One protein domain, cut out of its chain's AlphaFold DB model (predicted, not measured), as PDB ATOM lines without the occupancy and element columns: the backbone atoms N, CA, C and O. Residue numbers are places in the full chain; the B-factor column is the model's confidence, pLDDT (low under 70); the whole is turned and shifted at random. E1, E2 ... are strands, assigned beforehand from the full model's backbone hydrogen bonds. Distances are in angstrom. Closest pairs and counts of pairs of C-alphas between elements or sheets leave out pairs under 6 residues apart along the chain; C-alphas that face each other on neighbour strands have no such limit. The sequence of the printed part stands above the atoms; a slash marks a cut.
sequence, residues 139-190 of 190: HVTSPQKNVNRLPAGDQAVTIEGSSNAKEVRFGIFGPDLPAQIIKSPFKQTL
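AT A GLANCE: This is residues 139 to 190 of the 190 residues of an uncharacterized protein of Bacillus oleivorans (UniProt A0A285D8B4). With little regular structure, a small three-strand sheet of E1, E2 and E5 is joined by two tight links to a two-strand hairpin, E3 and E4. The 52 printed residues have five named strands, E1 to E5 in chain order, and no named helix; 20 residues are in strands, all strand by class. Both sheets are antiparallel, the larger in the order E1, E2, E5. The whole is flat, 36 by 27 by 14 A, and only just compact, close to loose, with a radius of gyration of the C-alphas of 11.8 A.

IN THESE COORDINATES: Find C-alpha 158 at (41.342, -21.889, -12.326); from there E2 runs 16.2 A to residue 163. E1 is residues 139 to 142, 9.2 A; E5 is 186 to 189, 10.2 A, ending at (38.396, -24.071, -14.448). E3 is 168 to 170, 6.9 A; E4 is 180 to 182, 6.3 A.

HOW THE PARTS SIT: Beside inner strand E2, look for N 139 and O 162 of hairpin E1 and E2, 2.8 A, and N 159 and O 188 toward E5, 2.8 A. In hairpin E3 and E4, N 182 and O 168 are 2.8 A apart. E1 and E4 are apart.

THE WHOLE: C-alphas 152 and 166 are farthest apart, 36.0 A. The printed part has no cut; the E1 to E2 link is long. Residues 146 to 148 and 173 to 177 have pLDDT under 70.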
ATOM      1  N   HIS A 139      35.813 -16.434  -0.112       88.69
ATOM      2  CA  HIS A 139      37.255 -16.488   0.085       88.69
ATOM      3  C   HIS A 139      37.903 -17.209  -1.091       88.69
ATOM      4  O   HIS A 139      37.866 -18.436  -1.165       88.69
ATOM      5  N   VAL A 140      38.483 -16.446  -2.013       85.88
ATOM      6  CA  VAL A 140      39.233 -16.985  -3.154       85.88
ATOM      7  C   VAL A 140      40.686 -17.205  -2.734       85.88
ATOM      8  O   VAL A 140      41.364 -16.273  -2.309       85.88
ATOM      9  N   THR A 141      41.167 -18.441  -2.842       88.69
ATOM     10  CA  THR A 141      42.559 -18.821  -2.551       88.69
ATOM     11  C   THR A 141      43.431 -18.849  -3.804       88.69
ATOM     12  O   THR A 141      44.651 -18.730  -3.703       88.69
ATOM     13  N   SER A 142      42.820 -19.000  -4.983       86.44
ATOM     14  CA  SER A 142      43.491 -18.922  -6.280       86.44
ATOM     15  C   SER A 142      42.523 -18.385  -7.343       86.44
ATOM     16  O   SER A 142      41.388 -18.856  -7.377       86.44
ATOM     17  N   PRO A 143      42.931 -17.438  -8.204       78.88
ATOM     18  CA  PRO A 143      44.210 -16.730  -8.159       78.88
ATOM     19  C   PRO A 143      44.306 -15.809  -6.927       78.88
ATOM     20  O   PRO A 143      43.314 -15.251  -6.472       78.88
ATOM     21  N   GLN A 144      45.512 -15.631  -6.373       73.38
ATOM     22  CA  GLN A 144      45.742 -14.782  -5.184       73.38
ATOM     23  C   GLN A 144      45.631 -13.273  -5.462       73.38
ATOM     24  O   GLN A 144      45.734 -12.454  -4.549       73.38
ATOM     25  N   LYS A 145      45.495 -12.895  -6.733       72.50
ATOM     26  CA  LYS A 145      45.343 -11.520  -7.203       72.50
ATOM     27  C   LYS A 145      44.298 -11.506  -8.305       72.50
ATOM     28  O   LYS A 145      44.177 -12.488  -9.034       72.50
ATOM     29  N   ASN A 146      43.613 -10.380  -8.464       67.81
ATOM     30  CA  ASN A 146      42.753 -10.165  -9.620       67.81
ATOM     31  C   ASN A 146      43.611 -10.195 -10.888       67.81
ATOM     32  O   ASN A 146      44.601  -9.469 -11.007       67.81
ATOM     33  N   VAL A 147      43.249 -11.082 -11.812       68.38
ATOM     34  CA  VAL A 147      43.935 -11.257 -13.090       68.38
ATOM     35  C   VAL A 147      42.994 -10.762 -14.181       68.38
ATOM     36  O   VAL A 147      42.111 -11.486 -14.626       68.38
ATOM     37  N   ASN A 148      43.190  -9.520 -14.623       68.75
ATOM     38  CA  ASN A 148      42.353  -8.910 -15.666       68.75
ATOM     39  C   ASN A 148      42.721  -9.406 -17.079       68.75
ATOM     40  O   ASN A 148      42.053  -9.079 -18.057       68.75
ATOM     41  N   ARG A 149      43.808 -10.178 -17.204       72.88
ATOM     42  CA  ARG A 149      44.260 -10.792 -18.453       72.88
ATOM     43  C   ARG A 149      45.032 -12.072 -18.164       72.88
ATOM     44  O   ARG A 149      45.957 -12.045 -17.355       72.88
ATOM     45  N   LEU A 150      44.704 -13.152 -18.870       81.00
ATOM     46  CA  LEU A 150      45.486 -14.386 -18.816       81.00
ATOM     47  C   LEU A 150      46.959 -14.116 -19.197       81.00
ATOM     48  O   LEU A 150      47.212 -13.362 -20.148       81.00
ATOM     49  N   PRO A 151      47.931 -14.705 -18.478       81.62
ATOM     50  CA  PRO A 151      49.334 -14.689 -18.871       81.62
ATOM     51  C   PRO A 151      49.551 -15.215 -20.295       81.62
ATOM     52  O   PRO A 151      48.767 -16.001 -20.826       81.62
ATOM     53  N   ALA A 152      50.639 -14.785 -20.933       85.81
ATOM     54  CA  ALA A 152      50.971 -15.254 -22.272       85.81
ATOM     55  C   ALA A 152      51.182 -16.779 -22.276       85.81
ATOM     56  O   ALA A 152      52.054 -17.282 -21.574       85.81
ATOM     57  N   GLY A 153      50.403 -17.487 -23.097       87.94
ATOM     58  CA  GLY A 153      50.433 -18.949 -23.201       87.94
ATOM     59  C   GLY A 153      49.333 -19.659 -22.409       87.94
ATOM     60  O   GLY A 153      49.017 -20.801 -22.736       87.94
ATOM     61  N   ASP A 154      48.698 -18.981 -21.452       85.31
ATOM     62  CA  ASP A 154      47.571 -19.542 -20.713       85.31
ATOM     63  C   ASP A 154      46.291 -19.469 -21.556       85.31
ATOM     64  O   ASP A 154      46.016 -18.474 -22.231       85.31
ATOM     65  N   GLN A 155      45.499 -20.540 -21.514       86.75
ATOM     66  CA  GLN A 155      44.208 -20.643 -22.212       86.75
ATOM     67  C   GLN A 155      43.022 -20.786 -21.257       86.75
ATOM     68  O   GLN A 155      41.883 -20.786 -21.713       86.75
ATOM     69  N   ALA A 156      43.289 -20.921 -19.957       85.38
ATOM     70  CA  ALA A 156      42.283 -21.203 -18.949       85.38
ATOM     71  C   ALA A 156      42.615 -20.501 -17.628       85.38
ATOM     72  O   ALA A 156      43.783 -20.264 -17.315       85.38
ATOM     73  N   VAL A 157      41.589 -20.223 -16.826       84.31
ATOM     74  CA  VAL A 157      41.718 -19.725 -15.451       84.31
ATOM     75  C   VAL A 157      41.133 -20.743 -14.487       84.31
ATOM     76  O   VAL A 157      40.030 -21.239 -14.682       84.31
ATOM     77  N   THR A 158      41.864 -21.058 -13.417       87.69
ATOM     78  CA  THR A 158      41.342 -21.889 -12.326       87.69
ATOM     79  C   THR A 158      41.054 -21.025 -11.110       87.69
ATOM     80  O   THR A 158      41.949 -20.340 -10.617       87.69
ATOM     81  N   ILE A 159      39.812 -21.077 -10.630       88.75
ATOM     82  CA  ILE A 159      39.352 -20.399  -9.421       88.75
ATOM     83  C   ILE A 159      39.150 -21.426  -8.308       88.75
ATOM     84  O   ILE A 159      38.430 -22.412  -8.472       88.75
ATOM     85  N   GLU A 160      39.777 -21.181  -7.163       92.69
ATOM     86  CA  GLU A 160      39.713 -22.018  -5.965       92.69
ATOM     87  C   GLU A 160      39.328 -21.181  -4.752       92.69
ATOM     88  O   GLU A 160      39.727 -20.019  -4.648       92.69
ATOM     89  N   GLY A 161      38.571 -21.762  -3.823       93.50
ATOM     90  CA  GLY A 161      38.169 -21.044  -2.623       93.50
ATOM     91  C   GLY A 161      37.068 -21.703  -1.804       93.50
ATOM     92  O   GLY A 161      36.767 -22.891  -1.932       93.50
ATOM     93  N   SER A 162      36.452 -20.905  -0.938       95.19
ATOM     94  CA  SER A 162      35.320 -21.290  -0.103       95.19
ATOM     95  C   SER A 162      34.319 -20.146   0.040       95.19
ATOM     96  O   SER A 162      34.616 -18.979  -0.204       95.19
ATOM     97  N   SER A 163      33.090 -20.488   0.409       94.38
ATOM     98  CA  SER A 163      32.043 -19.523   0.732       94.38
ATOM     99  C   SER A 163      31.097 -20.076   1.793       94.38
ATOM    100  O   SER A 163      30.953 -21.296   1.929       94.38
ATOM    101  N   ASN A 164      30.443 -19.179   2.529       94.31
ATOM    102  CA  ASN A 164      29.317 -19.496   3.408       94.31
ATOM    103  C   ASN A 164      27.950 -19.149   2.775       94.31
ATOM    104  O   ASN A 164      26.926 -19.221   3.457       94.31
ATOM    105  N   ALA A 165      27.919 -18.757   1.495       92.19
ATOM    106  CA  ALA A 165      26.680 -18.494   0.778       92.19
ATOM    107  C   ALA A 165      25.811 -19.757   0.696       92.19
ATOM    108  O   ALA A 165      26.311 -20.879   0.613       92.19
ATOM    109  N   LYS A 166      24.487 -19.566   0.646       91.06
ATOM    110  CA  LYS A 166      23.538 -20.663   0.381       91.06
ATOM    111  C   LYS A 166      23.742 -21.271  -1.007       91.06
ATOM    112  O   LYS A 166      23.477 -22.451  -1.207       91.06
ATOM    113  N   GLU A 167      24.192 -20.451  -1.949       90.00
ATOM    114  CA  GLU A 167      24.424 -20.822  -3.334       90.00
ATOM    115  C   GLU A 167      25.587 -19.995  -3.879       90.00
ATOM    116  O   GLU A 167      25.635 -18.783  -3.680       90.00
ATOM    117  N   VAL A 168      26.519 -20.657  -4.558       89.75
ATOM    118  CA  VAL A 168      27.609 -20.016  -5.295       89.75
ATOM    119  C   VAL A 168      27.487 -20.462  -6.742       89.75
ATOM    120  O   VAL A 168      27.266 -21.645  -7.005       89.75
ATOM    121  N   ARG A 169      27.622 -19.527  -7.678       89.06
ATOM    122  CA  ARG A 169      27.586 -19.799  -9.116       89.06
ATOM    123  C   ARG A 169      28.914 -19.423  -9.752       89.06
ATOM    124  O   ARG A 169      29.550 -18.466  -9.325       89.06
ATOM    125  N   PHE A 170      29.314 -20.178 -10.765       86.62
ATOM    126  CA  PHE A 170      30.542 -19.957 -11.518       86.62
ATOM    127  C   PHE A 170      30.247 -19.965 -13.017       86.62
ATOM    128  O   PHE A 170      29.417 -20.743 -13.485       86.62
ATOM    129  N   GLY A 171      30.896 -19.083 -13.771       82.62
ATOM    130  CA  GLY A 171      30.788 -19.036 -15.225       82.62
ATOM    131  C   GLY A 171      31.080 -17.653 -15.791       82.62
ATOM    132  O   GLY A 171      31.475 -16.739 -15.070       82.62
ATOM    133  N   ILE A 172      30.890 -17.523 -17.100       75.25
ATOM    134  CA  ILE A 172      31.081 -16.272 -17.832       75.25
ATOM    135  C   ILE A 172      29.840 -15.405 -17.625       75.25
ATOM    136  O   ILE A 172      28.719 -15.883 -17.798       75.25
ATOM    137  N   PHE A 173      30.038 -14.141 -17.251       65.69
ATOM    138  CA  PHE A 173      28.936 -13.192 -17.152       65.69
ATOM    139  C   PHE A 173      28.404 -12.874 -18.555       65.69
ATOM    140  O   PHE A 173      29.160 -12.483 -19.445       65.69
ATOM    141  N   GLY A 174      27.104 -13.064 -18.749       64.88
ATOM    142  CA  GLY A 174      26.387 -12.773 -19.984       64.88
ATOM    143  C   GLY A 174      24.995 -12.223 -19.671       64.88
ATOM    144  O   GLY A 174      24.717 -11.901 -18.516       64.88
ATOM    145  N   PRO A 175      24.101 -12.114 -20.670       56.91
ATOM    146  CA  PRO A 175      22.710 -11.727 -20.424       56.91
ATOM    147  C   PRO A 175      21.991 -12.699 -19.473       56.91
ATOM    148  O   PRO A 175      21.060 -12.300 -18.779       56.91
ATOM    149  N   ASP A 176      22.462 -13.946 -19.401       62.94
ATOM    150  CA  ASP A 176      21.994 -14.948 -18.454       62.94
ATOM    151  C   ASP A 176      22.955 -15.081 -17.266       62.94
ATOM    152  O   ASP A 176      24.182 -15.021 -17.409       62.94
ATOM    153  N   LEU A 177      22.394 -15.328 -16.079       65.38
ATOM    154  CA  LEU A 177      23.187 -15.691 -14.908       65.38
ATOM    155  C   LEU A 177      23.931 -17.013 -15.156       65.38
ATOM    156  O   LEU A 177      23.344 -17.944 -15.722       65.38
ATOM    157  N   PRO A 178      25.170 -17.166 -14.654       73.38
ATOM    158  CA  PRO A 178      25.886 -18.428 -14.748       73.38
ATOM    159  C   PRO A 178      25.051 -19.588 -14.187       73.38
ATOM    160  O   PRO A 178      24.618 -19.587 -13.029       73.38
ATOM    161  N   ALA A 179      24.800 -20.599 -15.018       72.31
ATOM    162  CA  ALA A 179      23.927 -21.709 -14.646       72.31
ATOM    163  C   ALA A 179      24.604 -22.709 -13.690       72.31
ATOM    164  O   ALA A 179      23.913 -23.452 -12.989       72.31
ATOM    165  N   GLN A 180      25.940 -22.736 -13.641       88.50
ATOM    166  CA  GLN A 180      26.682 -23.723 -12.865       88.50
ATOM    167  C   GLN A 180      26.731 -23.336 -11.385       88.50
ATOM    168  O   GLN A 180      27.482 -22.452 -10.978       88.50
ATOM    169  N   ILE A 181      25.955 -24.047 -10.567       90.19
ATOM    170  CA  ILE A 181      26.049 -23.983  -9.107       90.19
ATOM    171  C   ILE A 181      27.260 -24.804  -8.651       90.19
ATOM    172  O   ILE A 181      27.434 -25.955  -9.057       90.19
ATOM    173  N   ILE A 182      28.075 -24.231  -7.770       90.56
ATOM    174  CA  ILE A 182      29.270 -24.854  -7.204       90.56
ATOM    175  C   ILE A 182      29.151 -24.945  -5.682       90.56
ATOM    176  O   ILE A 182      28.515 -24.117  -5.030       90.56
ATOM    177  N   LYS A 183      29.732 -25.998  -5.107       92.12
ATOM    178  CA  LYS A 183      29.714 -26.238  -3.659       92.12
ATOM    179  C   LYS A 183      30.971 -25.671  -3.018       92.12
ATOM    180  O   LYS A 183      32.018 -25.662  -3.644       92.12
ATOM    181  N   SER A 184      30.860 -25.236  -1.768       91.19
ATOM    182  CA  SER A 184      32.003 -24.850  -0.937       91.19
ATOM    183  C   SER A 184      32.607 -26.089  -0.248       91.19
ATOM    184  O   SER A 184      31.832 -26.896   0.277       91.19
ATOM    185  N   PRO A 185      33.944 -26.259  -0.214       94.88
ATOM    186  CA  PRO A 185      34.943 -25.501  -0.973       94.88
ATOM    187  C   PRO A 185      34.879 -25.839  -2.470       94.88
ATOM    188  O   PRO A 185      34.464 -26.934  -2.849       94.88
ATOM    189  N   PHE A 186      35.317 -24.910  -3.315       93.44
ATOM    190  CA  PHE A 186      35.264 -25.046  -4.768       93.44
ATOM    191  C   PHE A 186      36.648 -24.981  -5.412       93.44
ATOM    192  O   PHE A 186      37.557 -24.312  -4.928       93.44
ATOM    193  N   LYS A 187      36.760 -25.659  -6.556       94.31
ATOM    194  CA  LYS A 187      37.837 -25.549  -7.541       94.31
ATOM    195  C   LYS A 187      37.217 -25.709  -8.924       94.31
ATOM    196  O   LYS A 187      36.617 -26.749  -9.186       94.31
ATOM    197  N   GLN A 188      37.299 -24.684  -9.764       90.62
ATOM    198  CA  GLN A 188      36.676 -24.654 -11.088       90.62
ATOM    199  C   GLN A 188      37.616 -24.047 -12.116       90.62
ATOM    200  O   GLN A 188      38.339 -23.108 -11.800       90.62
ATOM    201  N   THR A 189      37.574 -24.557 -13.340       88.62
ATOM    202  CA  THR A 189      38.396 -24.071 -14.448       88.62
ATOM    203  C   THR A 189      37.489 -23.594 -15.576       88.62
ATOM    204  O   THR A 189      36.561 -24.313 -15.950       88.62
ATOM    205  N   LEU A 190      37.751 -22.383 -16.067       79.56
ATOM    206  CA  LEU A 190      37.170 -21.786 -17.273       79.56
ATOM    207  C   LEU A 190      38.209 -21.797 -18.383       79.56
ATOM    208  O   LEU A 190      39.351 -21.382 -18.078       79.56
TER     209      LEU A 190